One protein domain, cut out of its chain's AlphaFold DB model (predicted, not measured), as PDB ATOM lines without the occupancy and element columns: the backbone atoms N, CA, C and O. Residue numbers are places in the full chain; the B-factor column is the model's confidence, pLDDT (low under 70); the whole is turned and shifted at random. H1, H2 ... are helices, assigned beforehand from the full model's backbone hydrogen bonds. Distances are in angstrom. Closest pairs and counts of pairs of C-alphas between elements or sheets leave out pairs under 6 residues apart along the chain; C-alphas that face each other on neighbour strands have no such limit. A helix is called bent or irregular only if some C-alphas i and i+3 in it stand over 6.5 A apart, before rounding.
ATOM      1  N   THR A   2      54.520 -11.279  19.559       69.38
ATOM      2  CA  THR A   2      54.207 -12.431  20.428       69.38
ATOM      3  C   THR A   2      52.822 -12.378  21.086       69.38
ATOM      4  O   THR A   2      52.122 -13.380  21.064       69.38
ATOM      5  N   GLU A   3      52.374 -11.223  21.594       68.25
ATOM      6  CA  GLU A   3      51.032 -11.112  22.206       68.25
ATOM      7  C   GLU A   3      49.879 -11.236  21.195       68.25
ATOM      8  O   GLU A   3      48.825 -11.786  21.497       68.25
ATOM      9  N   ILE A   4      50.081 -10.766  19.958       68.81
ATOM     10  CA  ILE A   4      49.073 -10.883  18.894       68.81
ATOM     11  C   ILE A   4      48.954 -12.340  18.448       68.81
ATOM     12  O   ILE A   4      47.842 -12.834  18.292       68.81
ATOM     13  N   THR A   5      50.077 -13.049  18.287       71.50
ATOM     14  CA  THR A   5      50.056 -14.482  17.958       71.50
ATOM     15  C   THR A   5      49.387 -15.299  19.055       71.50
ATOM     16  O   THR A   5      48.544 -16.130  18.744       71.50
ATOM     17  N   THR A   6      49.650 -15.000  20.333       72.25
ATOM     18  CA  THR A   6      48.988 -15.718  21.429       72.25
ATOM     19  C   THR A   6      47.485 -15.473  21.442       72.25
ATOM     20  O   THR A   6      46.745 -16.433  21.568       72.25
ATOM     21  N   LEU A   7      47.018 -14.235  21.236       67.75
ATOM     22  CA  LEU A   7      45.579 -13.929  21.193       67.75
ATOM     23  C   LEU A   7      44.867 -14.601  20.010       67.75
ATOM     24  O   LEU A   7      43.744 -15.089  20.150       67.75
ATOM     25  N   VAL A   8      45.510 -14.631  18.841       72.25
ATOM     26  CA  VAL A   8      44.977 -15.319  17.659       72.25
ATOM     27  C   VAL A   8      44.886 -16.823  17.917       72.25
ATOM     28  O   VAL A   8      43.843 -17.417  17.644       72.25
ATOM     29  N   ASP A   9      45.929 -17.421  18.488       75.00
ATOM     30  CA  ASP A   9      45.997 -18.863  18.725       75.00
ATOM     31  C   ASP A   9      45.065 -19.322  19.853       75.00
ATOM     32  O   ASP A   9      44.489 -20.406  19.762       75.00
ATOM     33  N   THR A  10      44.868 -18.514  20.900       75.81
ATOM     34  CA  THR A  10      44.037 -18.902  22.050       75.81
ATOM     35  C   THR A  10      42.561 -18.578  21.879       75.81
ATOM     36  O   THR A  10      41.734 -19.311  22.411       75.81
ATOM     37  N   LEU A  11      42.202 -17.508  21.161       75.75
ATOM     38  CA  LEU A  11      40.800 -17.090  21.018       75.75
ATOM     39  C   LEU A  11      40.263 -17.311  19.604       75.75
ATOM     40  O   LEU A  11      39.238 -17.962  19.417       75.75
ATOM     41  N   ILE A  12      40.937 -16.770  18.588       83.75
ATOM     42  CA  ILE A  12      40.380 -16.726  17.227       83.75
ATOM     43  C   ILE A  12      40.431 -18.110  16.573       83.75
ATOM     44  O   ILE A  12      39.444 -18.544  15.979       83.75
ATOM     45  N   GLY A  13      41.551 -18.821  16.712       85.25
ATOM     46  CA  GLY A  13      41.751 -20.158  16.152       85.25
ATOM     47  C   GLY A  13      40.669 -21.159  16.577       85.25
ATOM     48  O   GLY A  13      40.008 -21.722  15.700       85.25
ATOM     49  N   PRO A  14      40.423 -21.357  17.888       86.38
ATOM     50  CA  PRO A  14      39.396 -22.273  18.379       86.38
ATOM     51  C   PRO A  14      37.982 -21.892  17.937       86.38
ATOM     52  O   PRO A  14      37.221 -22.771  17.537       86.38
ATOM     53  N   ILE A  15      37.640 -20.597  17.937       88.75
ATOM     54  CA  ILE A  15      36.321 -20.116  17.500       88.75
ATOM     55  C   ILE A  15      36.105 -20.405  16.012       88.75
ATOM     56  O   ILE A  15      35.067 -20.948  15.628       88.75
ATOM     57  N   VAL A  16      37.089 -20.090  15.166       90.75
ATOM     58  CA  VAL A  16      37.019 -20.372  13.725       90.75
ATOM     59  C   VAL A  16      36.952 -21.879  13.478       90.75
ATOM     60  O   VAL A  16      36.141 -22.330  12.668       90.75
ATOM     61  N   ALA A  17      37.745 -22.675  14.197       90.50
ATOM     62  CA  ALA A  17      37.719 -24.131  14.098       90.50
ATOM     63  C   ALA A  17      36.369 -24.723  14.534       90.50
ATOM     64  O   ALA A  17      35.857 -25.626  13.868       90.50
ATOM     65  N   ALA A  18      35.760 -24.205  15.604       92.25
ATOM     66  CA  ALA A  18      34.430 -24.604  16.059       92.25
ATOM     67  C   ALA A  18      33.359 -24.252  15.022       92.25
ATOM     68  O   ALA A  18      32.577 -25.120  14.633       92.25
ATOM     69  N   LEU A  19      33.381 -23.024  14.495       92.81
ATOM     70  CA  LEU A  19      32.461 -22.585  13.449       92.81
ATOM     71  C   LEU A  19      32.582 -23.460  12.196       92.81
ATOM     72  O   LEU A  19      31.579 -23.991  11.727       92.81
ATOM     73  N   LEU A  20      33.798 -23.703  11.696       92.81
ATOM     74  CA  LEU A  20      34.020 -24.585  10.545       92.81
ATOM     75  C   LEU A  20      33.577 -26.027  10.822       92.81
ATOM     76  O   LEU A  20      32.984 -26.660   9.951       92.81
ATOM     77  N   THR A  21      33.809 -26.538  12.034       93.25
ATOM     78  CA  THR A  21      33.354 -27.880  12.431       93.25
ATOM     79  C   THR A  21      31.827 -27.969  12.400       93.25
ATOM     80  O   THR A  21      31.291 -28.926  11.843       93.25
ATOM     81  N   ILE A  22      31.118 -26.958  12.914       93.75
ATOM     82  CA  ILE A  22      29.650 -26.876  12.844       93.75
ATOM     83  C   ILE A  22      29.180 -26.826  11.386       93.75
ATOM     84  O   ILE A  22      28.271 -27.567  11.014       93.75
ATOM     85  N   MET A  23      29.813 -26.008  10.540       93.81
ATOM     86  CA  MET A  23      29.452 -25.906   9.121       93.81
ATOM     87  C   MET A  23      29.593 -27.249   8.394       93.81
ATOM     88  O   MET A  23      28.721 -27.612   7.607       93.81
ATOM     89  N   VAL A  24      30.656 -28.009   8.680       92.75
ATOM     90  CA  VAL A  24      30.853 -29.351   8.113       92.75
ATOM     91  C   VAL A  24      29.817 -30.341   8.656       92.75
ATOM     92  O   VAL A  24      29.191 -31.055   7.873       92.75
ATOM     93  N   LEU A  25      29.582 -30.362   9.974       91.38
ATOM     94  CA  LEU A  25      28.605 -31.262  10.605       91.38
ATOM     95  C   LEU A  25      27.157 -30.966  10.200       91.38
ATOM     96  O   LEU A  25      26.329 -31.875  10.221       91.38
ATOM     97  N   SER A  26      26.854 -29.741   9.769       92.00
ATOM     98  CA  SER A  26      25.531 -29.362   9.267       92.00
ATOM     99  C   SER A  26      25.065 -30.245   8.100       92.00
ATOM    100  O   SER A  26      23.862 -30.371   7.874       92.00
ATOM    101  N   TYR A  27      25.988 -30.899   7.382       88.69
ATOM    102  CA  TYR A  27      25.661 -31.903   6.363       88.69
ATOM    103  C   TYR A  27      24.769 -33.042   6.882       88.69
ATOM    104  O   TYR A  27      23.959 -33.574   6.126       88.69
ATOM    105  N   LEU A  28      24.858 -33.387   8.173       88.25
ATOM    106  CA  LEU A  28      24.026 -34.426   8.789       88.25
ATOM    107  C   LEU A  28      22.524 -34.101   8.713       88.25
ATOM    108  O   LEU A  28      21.698 -35.007   8.674       88.25
ATOM    109  N   ILE A  29      22.177 -32.810   8.674       87.25
ATOM    110  CA  ILE A  29      20.798 -32.302   8.610       87.25
ATOM    111  C   ILE A  29      20.347 -32.122   7.143       87.25
ATOM    112  O   ILE A  29      19.176 -31.876   6.867       87.25
ATOM    113  N   GLY A  30      21.265 -32.277   6.183       87.31
ATOM    114  CA  GLY A  30      21.028 -32.131   4.750       87.31
ATOM    115  C   GLY A  30      21.996 -31.156   4.077       87.31
ATOM    116  O   GLY A  30      22.863 -30.544   4.705       87.31
ATOM    117  N   ASP A  31      21.832 -30.997   2.762       84.62
ATOM    118  CA  ASP A  31      22.650 -30.097   1.952       84.62
ATOM    119  C   ASP A  31      22.243 -28.635   2.193       84.62
ATOM    120  O   ASP A  31      21.151 -28.196   1.834       84.62
ATOM    121  N   ASN A  32      23.122 -27.887   2.852       92.00
ATOM    122  CA  ASN A  32      22.877 -26.523   3.307       92.00
ATOM    123  C   ASN A  32      24.002 -25.587   2.809       92.00
ATOM    124  O   ASN A  32      25.118 -26.043   2.525       92.00
ATOM    125  N   PRO A  33      23.753 -24.268   2.702       92.12
ATOM    126  CA  PRO A  33      24.745 -23.328   2.179       92.12
ATOM    127  C   PRO A  33      26.013 -23.246   3.040       92.12
ATOM    128  O   PRO A  33      27.091 -23.007   2.499       92.12
ATOM    129  N   PHE A  34      25.914 -23.482   4.354       93.00
ATOM    130  CA  PHE A  34      27.060 -23.454   5.262       93.00
ATOM    131  C   PHE A  34      28.041 -24.596   4.983       93.00
ATOM    132  O   PHE A  34      29.241 -24.360   4.847       93.00
ATOM    133  N   PHE A  35      27.537 -25.815   4.810       92.94
ATOM    134  CA  PHE A  35      28.323 -26.975   4.418       92.94
ATOM    135  C   PHE A  35      29.024 -26.722   3.086       92.94
ATOM    136  O   PHE A  35      30.243 -26.859   2.997       92.94
ATOM    137  N   ARG A  36      28.279 -26.252   2.076       92.50
ATOM    138  CA  ARG A  36      28.858 -25.916   0.768       92.50
ATOM    139  C   ARG A  36      29.972 -24.885   0.904       92.50
ATOM    140  O   ARG A  36      31.033 -25.090   0.319       92.50
ATOM    141  N   LEU A  37      29.772 -23.819   1.678       94.88
ATOM    142  CA  LEU A  37      30.804 -22.806   1.904       94.88
ATOM    143  C   LEU A  37      32.057 -23.418   2.534       94.88
ATOM    144  O   LEU A  37      33.155 -23.183   2.032       94.88
ATOM    145  N   ALA A  38      31.904 -24.235   3.578       94.00
ATOM    146  CA  ALA A  38      33.030 -24.898   4.231       94.00
ATOM    147  C   ALA A  38      33.791 -25.820   3.264       94.00
ATOM    148  O   ALA A  38      35.020 -25.794   3.231       94.00
ATOM    149  N   THR A  39      33.086 -26.581   2.422       93.06
ATOM    150  CA  THR A  39      33.712 -27.446   1.412       93.06
ATOM    151  C   THR A  39      34.448 -26.644   0.337       93.06
ATOM    152  O   THR A  39      35.579 -26.984  -0.000       93.06
ATOM    153  N   HIS A  40      33.857 -25.564  -0.184       94.31
ATOM    154  CA  HIS A  40      34.517 -24.718  -1.187       94.31
ATOM    155  C   HIS A  40      35.738 -24.007  -0.601       94.31
ATOM    156  O   HIS A  40      36.777 -23.947  -1.255       94.31
ATOM    157  N   LEU A  41      35.640 -23.522   0.641       95.75
ATOM    158  CA  LEU A  41      36.769 -22.947   1.364       95.75
ATOM    159  C   LEU A  41      37.883 -23.984   1.542       95.75
ATOM    160  O   LEU A  41      39.031 -23.700   1.215       95.75
ATOM    161  N   PHE A  42      37.550 -25.192   2.001       93.94
ATOM    162  CA  PHE A  42      38.519 -26.271   2.191       93.94
ATOM    163  C   PHE A  42      39.227 -26.645   0.882       93.94
ATOM    164  O   PHE A  42      40.456 -26.678   0.838       93.94
ATOM    165  N   ILE A  43      38.470 -26.864  -0.199       95.94
ATOM    166  CA  ILE A  43      39.030 -27.179  -1.523       95.94
ATOM    167  C   ILE A  43      39.881 -26.012  -2.039       95.94
ATOM    168  O   ILE A  43      40.971 -26.238  -2.560       95.94
ATOM    169  N   GLY A  44      39.420 -24.771  -1.868       96.12
ATOM    170  CA  GLY A  44      40.145 -23.571  -2.282       96.12
ATOM    171  C   GLY A  44      41.476 -23.404  -1.550       96.12
ATOM    172  O   GLY A  44      42.500 -23.175  -2.192       96.12
ATOM    173  N   VAL A  45      41.491 -23.587  -0.227       95.75
ATOM    174  CA  VAL A  45      42.717 -23.543   0.587       95.75
ATOM    175  C   VAL A  45      43.656 -24.687   0.212       95.75
ATOM    176  O   VAL A  45      44.848 -24.451   0.025       95.75
ATOM    177  N   ALA A  46      43.142 -25.908   0.036       94.44
ATOM    178  CA  ALA A  46      43.949 -27.057  -0.367       94.44
ATOM    179  C   ALA A  46      44.593 -26.850  -1.750       94.44
ATOM    180  O   ALA A  46      45.798 -27.051  -1.909       94.44
ATOM    181  N   ALA A  47      43.817 -26.393  -2.737       92.56
ATOM    182  CA  ALA A  47      44.310 -26.091  -4.079       92.56
ATOM    183  C   ALA A  47      45.298 -24.914  -4.075       92.56
ATOM    184  O   ALA A  47      46.328 -24.975  -4.745       92.56
ATOM    185  N   GLY A  48      45.023 -23.870  -3.289       94.94
ATOM    186  CA  GLY A  48      45.908 -22.719  -3.124       94.94
ATOM    187  C   GLY A  48      47.245 -23.100  -2.492       94.94
ATOM    188  O   GLY A  48      48.294 -22.729  -3.014       94.94
ATOM    189  N   TYR A  49      47.225 -23.900  -1.422       95.00
ATOM    190  CA  TYR A  49      48.436 -24.416  -0.783       95.00
ATOM    191  C   TYR A  49      49.239 -25.307  -1.736       95.00
ATOM    192  O   TYR A  49      50.441 -25.101  -1.901       95.00
ATOM    193  N   ALA A  50      48.581 -26.251  -2.417       89.94
ATOM    194  CA  ALA A  50      49.233 -27.107  -3.405       89.94
ATOM    195  C   ALA A  50      49.854 -26.285  -4.551       89.94
ATOM    196  O   ALA A  50      50.990 -26.541  -4.952       89.94
ATOM    197  N   GLY A  51      49.144 -25.265  -5.040       90.44
ATOM    198  CA  GLY A  51      49.633 -24.343  -6.063       90.44
ATOM    199  C   GLY A  51      50.829 -23.516  -5.592       90.44
ATOM    200  O   GLY A  51      51.825 -23.422  -6.306       90.44
ATOM    201  N   ALA A  52      50.777 -22.967  -4.376       93.62
ATOM    202  CA  ALA A  52      51.884 -22.220  -3.779       93.62
ATOM    203  C   ALA A  52      53.123 -23.106  -3.577       93.62
ATOM    204  O   ALA A  52      54.242 -22.692  -3.888       93.62
ATOM    205  N   LEU A  53      52.923 -24.344  -3.124       93.25
ATOM    206  CA  LEU A  53      53.989 -25.327  -2.976       93.25
ATOM    207  C   LEU A  53      54.602 -25.689  -4.334       93.25
ATOM    208  O   LEU A  53      55.822 -25.697  -4.465       93.25
ATOM    209  N   ALA A  54      53.788 -25.921  -5.365       86.62
ATOM    210  CA  ALA A  54      54.281 -26.166  -6.718       86.62
ATOM    211  C   ALA A  54      55.049 -24.953  -7.270       86.62
ATOM    212  O   ALA A  54      56.129 -25.103  -7.842       86.62
ATOM    213  N   ALA A  55      54.546 -23.738  -7.051       87.62
ATOM    214  CA  ALA A  55      55.217 -22.518  -7.477       87.62
ATOM    215  C   ALA A  55      56.582 -22.354  -6.796       87.62
ATOM    216  O   ALA A  55      57.580 -22.082  -7.465       87.62
ATOM    217  N   ARG A  56      56.646 -22.559  -5.477       90.38
ATOM    218  CA  ARG A  56      57.869 -22.342  -4.699       90.38
ATOM    219  C   ARG A  56      58.884 -23.470  -4.844       90.38
ATOM    220  O   ARG A  56      60.074 -23.190  -4.933       90.38
ATOM    221  N   SER A  57      58.426 -24.714  -4.848       86.81
ATOM    222  CA  SER A  57      59.295 -25.892  -4.784       86.81
ATOM    223  C   SER A  57      59.609 -26.483  -6.153       86.81
ATOM    224  O   SER A  57      60.596 -27.198  -6.278       86.81
ATOM    225  N   VAL A  58      58.800 -26.189  -7.178       83.62
ATOM    226  CA  VAL A  58      58.982 -26.744  -8.529       83.62
ATOM    227  C   VAL A  58      59.257 -25.639  -9.541       83.62
ATOM    228  O   VAL A  58      60.332 -25.618 -10.134       83.62
ATOM    229  N   LEU A  59      58.333 -24.689  -9.727       82.62
ATOM    230  CA  LEU A  59      58.463 -23.673 -10.783       82.62
ATOM    231  C   LEU A  59      59.617 -22.700 -10.521       82.62
ATOM    232  O   LEU A  59      60.357 -22.359 -11.442       82.62
ATOM    233  N   TRP A  60      59.791 -22.259  -9.275       83.19
ATOM    234  CA  TRP A  60      60.856 -21.325  -8.923       83.19
ATOM    235  C   TRP A  60      62.260 -21.909  -9.159       83.19
ATOM    236  O   TRP A  60      62.979 -21.346  -9.984       83.19
ATOM    237  N   PRO A  61      62.665 -23.025  -8.519       81.81
ATOM    238  CA  PRO A  61      63.994 -23.594  -8.734       81.81
ATOM    239  C   PRO A  61      64.141 -24.285 -10.096       81.81
ATOM    240  O   PRO A  61      65.226 -24.269 -10.667       81.81
ATOM    241  N   GLY A  62      63.072 -24.890 -10.625       77.06
ATOM    242  CA  GLY A  62      63.127 -25.690 -11.851       77.06
ATOM    243  C   GLY A  62      63.012 -24.881 -13.142       77.06
ATOM    244  O   GLY A  62      63.486 -25.337 -14.177       77.06
ATOM    245  N   LEU A  63      62.400 -23.692 -13.094       77.38
ATOM    246  CA  LEU A  63      62.153 -22.875 -14.282       77.38
ATOM    247  C   LEU A  63      62.718 -21.459 -14.148       77.38
ATOM    248  O   LEU A  63      63.531 -21.036 -14.961       77.38
ATOM    249  N   LEU A  64      62.294 -20.712 -13.127       78.75
ATOM    250  CA  LEU A  64      62.564 -19.272 -13.051       78.75
ATOM    251  C   LEU A  64      64.017 -18.969 -12.676       78.75
ATOM    252  O   LEU A  64      64.666 -18.162 -13.335       78.75
ATOM    253  N   GLN A  65      64.543 -19.627 -11.646       80.19
ATOM    254  CA  GLN A  65      65.911 -19.434 -11.169       80.19
ATOM    255  C   GLN A  65      66.977 -19.686 -12.259       80.19
ATOM    256  O   GLN A  65      67.797 -18.795 -12.478       80.19
ATOM    257  N   PRO A  66      66.980 -20.824 -12.980       76.00
ATOM    258  CA  PRO A  66      67.941 -21.065 -14.058       76.00
ATOM    259  C   PRO A  66      67.810 -20.084 -15.235       76.00
ATOM    260  O   PRO A  66      68.834 -19.669 -15.775       76.00
ATOM    261  N   ILE A  67      66.595 -19.648 -15.603       75.31
ATOM    262  CA  ILE A  67      66.399 -18.623 -16.649       75.31
ATOM    263  C   ILE A  67      66.994 -17.277 -16.214       75.31
ATOM    264  O   ILE A  67      67.658 -16.609 -17.006       75.31
ATOM    265  N   LEU A  68      66.783 -16.881 -14.956       80.81
ATOM    266  CA  LEU A  68      67.300 -15.622 -14.412       80.81
ATOM    267  C   LEU A  68      68.829 -15.624 -14.277       80.81
ATOM    268  O   LEU A  68      69.454 -14.588 -14.479       80.81
ATOM    269  N   GLN A  69      69.431 -16.767 -13.940       78.00
ATOM    270  CA  GLN A  69      70.879 -16.883 -13.739       78.00
ATOM    271  C   GLN A  69      71.662 -17.064 -15.047       78.00
ATOM    272  O   GLN A  69      72.726 -16.472 -15.200       78.00
ATOM    273  N   ALA A  70      71.160 -17.870 -15.988       70.31
ATOM    274  CA  ALA A  70      71.853 -18.171 -17.246       70.31
ATOM    275  C   ALA A  70      71.427 -17.266 -18.422       70.31
ATOM    276  O   ALA A  70      72.043 -17.306 -19.491       70.31
ATOM    277  N   GLY A  71      70.369 -16.466 -18.248       69.44
ATOM    278  CA  GLY A  71      69.747 -15.687 -19.318       69.44
ATOM    279  C   GLY A  71      69.171 -16.560 -20.442       69.44
ATOM    280  O   GLY A  71      69.225 -17.791 -20.410       69.44
TER     281      GLY A  71
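AT A GLANCE: This is residues 2 to 71 of the 245 residues of an uncharacterized protein of Chloroflexi bacterium RBG_13_68_17 (UniProt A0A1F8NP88). Two long helices, H1 and then the longer H2, meet near their linked ends as a wide V, whose arms reach freely away from the corner. The printed part has 70 residues, with two named helices and no named strand, and is all helix. It is extended, with a radius of gyration of the C-alphas of 18.9 A, and flat, spanning 58 by 37 by 12 A.

HOW THE PARTS SIT: H1, residues 2 to 29, touches H2, residues 33 to 70, with residues 20 to 27 alone, and H2 touches it with residues 34 to 39 alone. Their closest C-alphas, of Met 23 and Phe 35, are 5.0 A apart. They run opposite ways at a steep tilt of 54 degrees. O i to N i+4 pairs are within hydrogen-bond range in 19 of 24 cases in H1 and 29 of 34 in H2.

IN THESE COORDINATES: H1 begins at C-alpha 2 (54.207, -12.431, 20.428), is 40.6 A long and has a kink of 29 degrees near residue 13. H2 is 51.2 A long, has a kink of 38 degrees near residue 60 and ends at C-alpha 70 (71.853, -18.171, -17.246). H2 is irregular, but only just: C-alphas 62 and 65 are 6.9 A apart.

THE WHOLE: The two farthest C-alphas, of Ile 29 and Ala 70, are 58.9 A apart. The printed part has no cut, and the link is tight. pLDDT is under 70 at residues 2 to 4, 7 and 71.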